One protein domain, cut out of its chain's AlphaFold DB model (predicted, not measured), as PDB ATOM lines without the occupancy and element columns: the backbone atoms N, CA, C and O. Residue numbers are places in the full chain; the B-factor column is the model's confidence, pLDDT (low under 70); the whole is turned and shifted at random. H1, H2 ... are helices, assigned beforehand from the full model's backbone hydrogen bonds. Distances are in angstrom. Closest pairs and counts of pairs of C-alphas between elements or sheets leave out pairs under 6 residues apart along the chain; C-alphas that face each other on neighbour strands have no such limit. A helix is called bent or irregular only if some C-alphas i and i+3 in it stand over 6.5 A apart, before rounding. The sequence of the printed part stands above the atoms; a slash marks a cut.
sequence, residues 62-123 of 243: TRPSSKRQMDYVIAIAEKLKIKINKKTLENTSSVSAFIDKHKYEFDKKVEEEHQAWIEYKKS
ATOM      1  N   THR A  62     339.654 412.970 459.545       76.00
ATOM      2  CA  THR A  62     338.645 411.977 459.949       76.00
ATOM      3  C   THR A  62     338.093 412.227 461.351       76.00
ATOM      4  O   THR A  62     337.083 411.642 461.743       76.00
ATOM      5  N   ARG A  63     338.722 413.130 462.109       82.88
ATOM      6  CA  ARG A  63     338.323 413.528 463.458       82.88
ATOM      7  C   ARG A  63     336.942 414.192 463.415       82.88
ATOM      8  O   ARG A  63     336.818 415.251 462.789       82.88
ATOM      9  N   PRO A  64     335.937 413.666 464.138       83.62
ATOM     10  CA  PRO A  64     334.631 414.305 464.267       83.62
ATOM     11  C   PRO A  64     334.766 415.745 464.759       83.62
ATOM     12  O   PRO A  64     335.678 416.061 465.531       83.62
ATOM     13  N   SER A  65     333.878 416.630 464.325       83.75
ATOM     14  CA  SER A  65     333.860 418.025 464.770       83.75
ATOM     15  C   SER A  65     333.608 418.119 466.276       83.75
ATOM     16  O   SER A  65     332.857 417.323 466.831       83.75
ATOM     17  N   SER A  66     334.242 419.083 466.949       82.06
ATOM     18  CA  SER A  66     333.966 419.312 468.372       82.06
ATOM     19  C   SER A  66     332.609 419.972 468.546       82.06
ATOM     20  O   SER A  66     332.170 420.723 467.671       82.06
ATOM     21  N   LYS A  67     331.997 419.807 469.721       80.75
ATOM     22  CA  LYS A  67     330.790 420.566 470.069       80.75
ATOM     23  C   LYS A  67     330.981 422.075 469.873       80.75
ATOM     24  O   LYS A  67     330.190 422.713 469.193       80.75
ATOM     25  N   ARG A  68     332.092 422.635 470.363       81.88
ATOM     26  CA  ARG A  68     332.416 424.066 470.212       81.88
ATOM     27  C   ARG A  68     332.515 424.507 468.748       81.88
ATOM     28  O   ARG A  68     332.109 425.613 468.408       81.88
ATOM     29  N   GLN A  69     333.076 423.662 467.888       86.69
ATOM     30  CA  GLN A  69     333.158 423.913 466.452       86.69
ATOM     31  C   GLN A  69     331.766 423.902 465.808       86.69
ATOM     32  O   GLN A  69     331.450 424.801 465.033       86.69
ATOM     33  N   MET A  70     330.923 422.929 466.164       87.38
ATOM     34  CA  MET A  70     329.540 422.846 465.687       87.38
ATOM     35  C   MET A  70     328.708 424.046 466.148       87.38
ATOM     36  O   MET A  70     328.052 424.676 465.323       87.38
ATOM     37  N   ASP A  71     328.794 424.412 467.428       88.31
ATOM     38  CA  ASP A  71     328.101 425.569 468.003       88.31
ATOM     39  C   ASP A  71     328.503 426.865 467.281       88.31
ATOM     40  O   ASP A  71     327.656 427.705 466.979       88.31
ATOM     41  N   TYR A  72     329.787 427.018 466.933       92.75
ATOM     42  CA  TYR A  72     330.254 428.192 466.196       92.75
ATOM     43  C   TYR A  72     329.750 428.219 464.746       92.75
ATOM     44  O   TYR A  72     329.334 429.272 464.268       92.75
ATOM     45  N   VAL A  73     329.706 427.072 464.057       92.81
ATOM     46  CA  VAL A  73     329.079 426.962 462.725       92.81
ATOM     47  C   VAL A  73     327.602 427.339 462.779       92.81
ATOM     48  O   VAL A  73     327.140 428.076 461.910       92.81
ATOM     49  N   ILE A  74     326.874 426.869 463.796       92.31
ATOM     50  CA  ILE A  74     325.462 427.207 464.004       92.31
ATOM     51  C   ILE A  74     325.309 428.715 464.211       92.31
ATOM     52  O   ILE A  74     324.529 429.340 463.498       92.31
ATOM     53  N   ALA A  75     326.113 429.321 465.087       92.12
ATOM     54  CA  ALA A  75     326.075 430.763 465.329       92.12
ATOM     55  C   ALA A  75     326.345 431.581 464.052       92.12
ATOM     56  O   ALA A  75     325.635 432.551 463.771       92.12
ATOM     57  N   ILE A  76     327.334 431.173 463.246       92.88
ATOM     58  CA  ILE A  76     327.627 431.786 461.944       92.88
ATOM     59  C   ILE A  76     326.431 431.636 461.001       92.88
ATOM     60  O   ILE A  76     325.986 432.614 460.400       92.88
ATOM     61  N   ALA A  77     325.897 430.422 460.877       92.50
ATOM     62  CA  ALA A  77     324.799 430.113 459.975       92.50
ATOM     63  C   ALA A  77     323.522 430.879 460.328       92.50
ATOM     64  O   ALA A  77     322.885 431.438 459.440       92.50
ATOM     65  N   GLU A  78     323.172 430.974 461.608       92.81
ATOM     66  CA  GLU A  78     322.024 431.749 462.077       92.81
ATOM     67  C   GLU A  78     322.217 433.244 461.815       92.81
ATOM     68  O   GLU A  78     321.352 433.897 461.221       92.81
ATOM     69  N   LYS A  79     323.380 433.791 462.192       93.38
ATOM     70  CA  LYS A  79     323.684 435.219 462.043       93.38
ATOM     71  C   LYS A  79     323.717 435.648 460.576       93.38
ATOM     72  O   LYS A  79     323.192 436.711 460.232       93.38
ATOM     73  N   LEU A  80     324.305 434.830 459.707       93.50
ATOM     74  CA  LEU A  80     324.424 435.097 458.271       93.50
ATOM     75  C   LEU A  80     323.254 434.526 457.449       93.50
ATOM     76  O   LEU A  80     323.197 434.752 456.244       93.50
ATOM     77  N   LYS A  81     322.299 433.833 458.085       93.31
ATOM     78  CA  LYS A  81     321.163 433.142 457.444       93.31
ATOM     79  C   LYS A  81     321.590 432.138 456.360       93.31
ATOM     80  O   LYS A  81     320.959 432.027 455.309       93.31
ATOM     81  N   ILE A  82     322.662 431.392 456.618       92.31
ATOM     82  CA  ILE A  82     323.218 430.373 455.719       92.31
ATOM     83  C   ILE A  82     322.617 429.006 456.064       92.31
ATOM     84  O   ILE A  82     322.493 428.643 457.229       92.31
ATOM     85  N   LYS A  83     322.268 428.203 455.052       90.38
ATOM     86  CA  LYS A  83     321.868 426.803 455.269       90.38
ATOM     87  C   LYS A  83     323.098 425.923 455.487       90.38
ATOM     88  O   LYS A  83     323.989 425.891 454.641       90.38
ATOM     89  N   ILE A  84     323.112 425.165 456.582       87.88
ATOM     90  CA  ILE A  84     324.181 424.205 456.881       87.88
ATOM     91  C   ILE A  84     323.925 422.909 456.104       87.88
ATOM     92  O   ILE A  84     322.855 422.310 456.209       87.88
ATOM     93  N   ASN A  85     324.913 422.456 455.334       87.75
ATOM     94  CA  ASN A  85     324.895 421.118 454.748       87.75
ATOM     95  C   ASN A  85     325.362 420.109 455.807       87.75
ATOM     96  O   ASN A  85     326.330 420.372 456.514       87.75
ATOM     97  N   LYS A  86     324.737 418.930 455.885       81.81
ATOM     98  CA  LYS A  86     325.161 417.854 456.794       81.81
ATOM     99  C   LYS A  86     326.654 417.523 456.649       81.81
ATOM    100  O   LYS A  86     327.316 417.330 457.662       81.81
ATOM    101  N   LYS A  87     327.194 417.594 455.423       83.31
ATOM    102  CA  LYS A  87     328.629 417.402 455.137       83.31
ATOM    103  C   LYS A  87     329.548 418.389 455.851       83.31
ATOM    104  O   LYS A  87     330.676 418.060 456.188       83.31
ATOM    105  N   THR A  88     329.064 419.600 456.116       83.25
ATOM    106  CA  THR A  88     329.828 420.629 456.823       83.25
ATOM    107  C   THR A  88     330.150 420.215 458.257       83.25
ATOM    108  O   THR A  88     331.163 420.656 458.776       83.25
ATOM    109  N   LEU A  89     329.327 419.362 458.879       84.38
ATOM    110  CA  LEU A  89     329.454 418.946 460.279       84.38
ATOM    111  C   LEU A  89     330.075 417.546 460.448       84.38
ATOM    112  O   LEU A  89     330.086 417.022 461.557       84.38
ATOM    113  N   GLU A  90     330.537 416.911 459.367       82.56
ATOM    114  CA  GLU A  90     331.012 415.518 459.404       82.56
ATOM    115  C   GLU A  90     332.366 415.372 460.106       82.56
ATOM    116  O   GLU A  90     332.590 414.404 460.834       82.56
ATOM    117  N   ASN A  91     333.274 416.328 459.904       86.31
ATOM    118  CA  ASN A  91     334.622 416.275 460.457       86.31
ATOM    119  C   ASN A  91     335.201 417.671 460.729       86.31
ATOM    120  O   ASN A  91     334.662 418.717 460.351       86.31
ATOM    121  N   THR A  92     336.325 417.671 461.438       85.94
ATOM    122  CA  THR A  92     337.026 418.873 461.893       85.94
ATOM    123  C   THR A  92     337.469 419.740 460.715       85.94
ATOM    124  O   THR A  92     337.272 420.953 460.763       85.94
ATOM    125  N   SER A  93     338.004 419.143 459.645       86.81
ATOM    126  CA  SER A  93     338.479 419.879 458.467       86.81
ATOM    127  C   SER A  93     337.345 420.595 457.723       86.81
ATOM    128  O   SER A  93     337.486 421.767 457.378       86.81
ATOM    129  N   SER A  94     336.197 419.938 457.540       88.12
ATOM    130  CA  SER A  94     335.022 420.515 456.867       88.12
ATOM    131  C   SER A  94     334.413 421.666 457.664       88.12
ATOM    132  O   SER A  94     334.052 422.693 457.084       88.12
ATOM    133  N   VAL A  95     334.349 421.535 458.995       90.00
ATOM    134  CA  VAL A  95     333.899 422.628 459.866       90.00
ATOM    135  C   VAL A  95     334.880 423.793 459.830       90.00
ATOM    136  O   VAL A  95     334.453 424.931 459.648       90.00
ATOM    137  N   SER A  96     336.181 423.534 459.974       90.06
ATOM    138  CA  SER A  96     337.199 424.587 459.916       90.06
ATOM    139  C   SER A  96     337.146 425.346 458.591       90.06
ATOM    140  O   SER A  96     337.079 426.568 458.612       90.06
ATOM    141  N   ALA A  97     337.025 424.650 457.457       91.38
ATOM    142  CA  ALA A  97     336.881 425.293 456.152       91.38
ATOM    143  C   ALA A  97     335.626 426.184 456.054       91.38
ATOM    144  O   ALA A  97     335.671 427.260 455.456       91.38
ATOM    145  N   PHE A  98     334.501 425.764 456.643       94.12
ATOM    146  CA  PHE A  98     333.295 426.595 456.705       94.12
ATOM    147  C   PHE A  98     333.493 427.830 457.586       94.12
ATOM    148  O   PHE A  98     333.109 428.930 457.191       94.12
ATOM    149  N   ILE A  99     334.090 427.648 458.767       93.12
ATOM    150  CA  ILE A  99     334.385 428.741 459.691       93.12
ATOM    151  C   ILE A  99     335.294 429.752 459.001       93.12
ATOM    152  O   ILE A  99     334.924 430.915 458.916       93.12
ATOM    153  N   ASP A 100     336.425 429.324 458.446       94.75
ATOM    154  CA  ASP A 100     337.403 430.218 457.821       94.75
ATOM    155  C   ASP A 100     336.788 431.024 456.672       94.75
ATOM    156  O   ASP A 100     337.048 432.220 456.534       94.75
ATOM    157  N   LYS A 101     335.894 430.401 455.896       95.31
ATOM    158  CA  LYS A 101     335.174 431.062 454.805       95.31
ATOM    159  C   LYS A 101     334.240 432.179 455.283       95.31
ATOM    160  O   LYS A 101     334.117 433.192 454.602       95.31
ATOM    161  N   HIS A 102     333.553 431.987 456.407       95.25
ATOM    162  CA  HIS A 102     332.467 432.873 456.850       95.25
ATOM    163  C   HIS A 102     332.813 433.726 458.075       95.25
ATOM    164  O   HIS A 102     332.057 434.631 458.431       95.25
ATOM    165  N   LYS A 103     333.960 433.475 458.709       93.25
ATOM    166  CA  LYS A 103     334.379 434.124 459.951       93.25
ATOM    167  C   LYS A 103     334.470 435.636 459.811       93.25
ATOM    168  O   LYS A 103     333.964 436.346 460.669       93.25
ATOM    169  N   TYR A 104     335.067 436.122 458.726       95.00
ATOM    170  CA  TYR A 104     335.223 437.560 458.515       95.00
ATOM    171  C   TYR A 104     333.871 438.283 458.435       95.00
ATOM    172  O   TYR A 104     333.662 439.286 459.114       95.00
ATOM    173  N   GLU A 105     332.929 437.759 457.647       93.81
ATOM    174  CA  GLU A 105     331.589 438.345 457.513       93.81
ATOM    175  C   GLU A 105     330.791 438.254 458.816       93.81
ATOM    176  O   GLU A 105     330.089 439.197 459.182       93.81
ATOM    177  N   PHE A 106     330.921 437.136 459.534       95.06
ATOM    178  CA  PHE A 106     330.313 436.959 460.847       95.06
ATOM    179  C   PHE A 106     330.839 437.985 461.853       95.06
ATOM    180  O   PHE A 106     330.041 438.700 462.456       95.06
ATOM    181  N   ASP A 107     332.162 438.095 461.993       92.81
ATOM    182  CA  ASP A 107     332.804 439.015 462.932       92.81
ATOM    183  C   ASP A 107     332.449 440.473 462.583       92.81
ATOM    184  O   ASP A 107     332.096 441.248 463.470       92.81
ATOM    185  N   LYS A 108     332.429 440.831 461.289       95.19
ATOM    186  CA  LYS A 108     331.998 442.159 460.826       95.19
ATOM    187  C   LYS A 108     330.556 442.469 461.232       95.19
ATOM    188  O   LYS A 108     330.293 443.538 461.770       95.19
ATOM    189  N   LYS A 109     329.622 441.541 461.007       93.69
ATOM    190  CA  LYS A 109     328.210 441.749 461.356       93.69
ATOM    191  C   LYS A 109     327.990 441.819 462.868       93.69
ATOM    192  O   LYS A 109     327.170 442.604 463.334       93.69
ATOM    193  N   VAL A 110     328.725 441.013 463.635       91.88
ATOM    194  CA  VAL A 110     328.713 441.079 465.102       91.88
ATOM    195  C   VAL A 110     329.209 442.442 465.581       91.88
ATOM    196  O   VAL A 110     328.581 443.029 466.457       91.88
ATOM    197  N   GLU A 111     330.280 442.967 464.987       92.81
ATOM    198  CA  GLU A 111     330.805 444.290 465.325       92.81
ATOM    199  C   GLU A 111     329.827 445.410 464.940       92.81
ATOM    200  O   GLU A 111     329.564 446.295 465.747       92.81
ATOM    201  N   GLU A 112     329.217 445.353 463.753       92.06
ATOM    202  CA  GLU A 112     328.193 446.316 463.322       92.06
ATOM    203  C   GLU A 112     326.992 446.347 464.280       92.06
ATOM    204  O   GLU A 112     326.564 447.420 464.708       92.06
ATOM    205  N   GLU A 113     326.472 445.178 464.672       90.00
ATOM    206  CA  GLU A 113     325.395 445.071 465.663       90.00
ATOM    207  C   GLU A 113     325.836 445.584 467.041       90.00
ATOM    208  O   GLU A 113     325.063 446.250 467.736       90.00
ATOM    209  N   HIS A 114     327.081 445.310 467.439       88.12
ATOM    210  CA  HIS A 114     327.634 445.790 468.699       88.12
ATOM    211  C   HIS A 114     327.751 447.317 468.725       88.12
ATOM    212  O   HIS A 114     327.313 447.947 469.690       88.12
ATOM    213  N   GLN A 115     328.266 447.923 467.654       89.62
ATOM    214  CA  GLN A 115     328.365 449.374 467.517       89.62
ATOM    215  C   GLN A 115     326.985 450.031 467.459       89.62
ATOM    216  O   GLN A 115     326.747 451.014 468.163       89.62
ATOM    217  N   ALA A 116     326.042 449.457 466.705       89.12
ATOM    218  CA  ALA A 116     324.660 449.930 466.677       89.12
ATOM    219  C   ALA A 116     324.023 449.896 468.075       89.12
ATOM    220  O   ALA A 116     323.347 450.841 468.478       89.12
ATOM    221  N   TRP A 117     324.285 448.847 468.856       84.88
ATOM    222  CA  TRP A 117     323.815 448.752 470.234       84.88
ATOM    223  C   TRP A 117     324.496 449.754 471.175       84.88
ATOM    224  O   TRP A 117     323.829 450.341 472.028       84.88
ATOM    225  N   ILE A 118     325.805 449.989 471.030       90.00
ATOM    226  CA  ILE A 118     326.519 451.035 471.780       90.00
ATOM    227  C   ILE A 118     325.912 452.407 471.486       90.00
ATOM    228  O   ILE A 118     325.717 453.199 472.407       90.00
ATOM    229  N   GLU A 119     325.603 452.696 470.225       88.81
ATOM    230  CA  GLU A 119     325.011 453.974 469.844       88.81
ATOM    231  C   GLU A 119     323.574 454.100 470.351       88.81
ATOM    232  O   GLU A 119     323.217 455.101 470.975       88.81
ATOM    233  N   TYR A 120     322.780 453.036 470.223       80.25
ATOM    234  CA  TYR A 120     321.449 452.958 470.815       80.25
ATOM    235  C   TYR A 120     321.475 453.249 472.317       80.25
ATOM    236  O   TYR A 120     320.646 454.008 472.814       80.25
ATOM    237  N   LYS A 121     322.472 452.745 473.050       79.81
ATOM    238  CA  LYS A 121     322.633 453.025 474.483       79.81
ATOM    239  C   LYS A 121     322.831 454.500 474.830       79.81
ATOM    240  O   LYS A 121     322.548 454.898 475.961       79.81
ATOM    241  N   LYS A 122     323.336 455.309 473.899       87.25
ATOM    242  CA  LYS A 122     323.505 456.755 474.092       87.25
ATOM    243  C   LYS A 122     322.217 457.532 473.834       87.25
ATOM    244  O   LYS A 122     322.095 458.656 474.334       87.25
ATOM    245  N   SER A 123     321.275 456.943 473.097       78.50
ATOM    246  CA  SER A 123     319.991 457.564 472.775       78.50
ATOM    247  C   SER A 123     319.196 457.914 474.037       78.50
ATOM    248  O   SER A 123     319.280 457.252 475.078       78.50
TER     249      SER A 123
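AT A GLANCE: This is residues 62 to 123 of the 243 residues of an uncharacterized protein of Escherichia coli (UniProt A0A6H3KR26). A long bent helix, H3, packs along a shorter helix, H1, with its first arm and the first part of its second, while residues 111 to 123, of which 111 to 122 belong to H3, stick out as a tail. After H1 the chain folds back through residues 81 to 85 to the tiny helix H2, at the corner where H3 begins. The 62 printed residues hold three named helices, in the order H1, H2, H3, and no named strand; the class is all helix. The whole is loose, with a radius of gyration of the C-alphas of 14.1 A, and spans 50 by 18 by 15 A, a rod whose length owes much to the tail.

IN THESE COORDINATES: H1, residues 67 to 80, begins at C-alpha 67 (330.790, 420.566, 470.069) and is 19.8 A long. H2 is residues 86 to 89. H3, residues 92 to 122, was assigned as one helix by its hydrogen bonds but is bent: C-alphas 101 and 104 are 7.5 A apart. Its arm H3a, residues 92 to 101, is 14.2 A long; H3b, residues 104 to 122, is 27.4 A long and ends at C-alpha 122 (323.505, 456.755, 474.092).

HOW THE PARTS SIT: H1 and H3a touch at a shallow tilt of 29 degrees, the same way; their closest C-alphas, of Val 73 and Ile 99, are 6.4 A apart. H3b touches H1 with residues 105 to 109 alone, closest at the C-alphas of Ile 76 and Phe 106, 5.9 A, at a steep tilt of 67 degrees, only just short of about perpendicular. H3a and H3b stand at a steep tilt of 56 degrees. H2 and H3a touch only at the corner, the closest C-alphas, of Thr 88 and Ser 94, being 5.2 A apart. H2 and H3b are apart. Every O i to N i+4 pair is within hydrogen-bond range in H1 and H3a, and 14 of 15 in H3b; H2 is too short for such a pair.

THE WHOLE: The C-alphas of Thr 62 and Ser 123, the two farthest apart, are 50.9 A apart. The printed part has no cut, and both links are tight. No printed residue is under 70 in pLDDT.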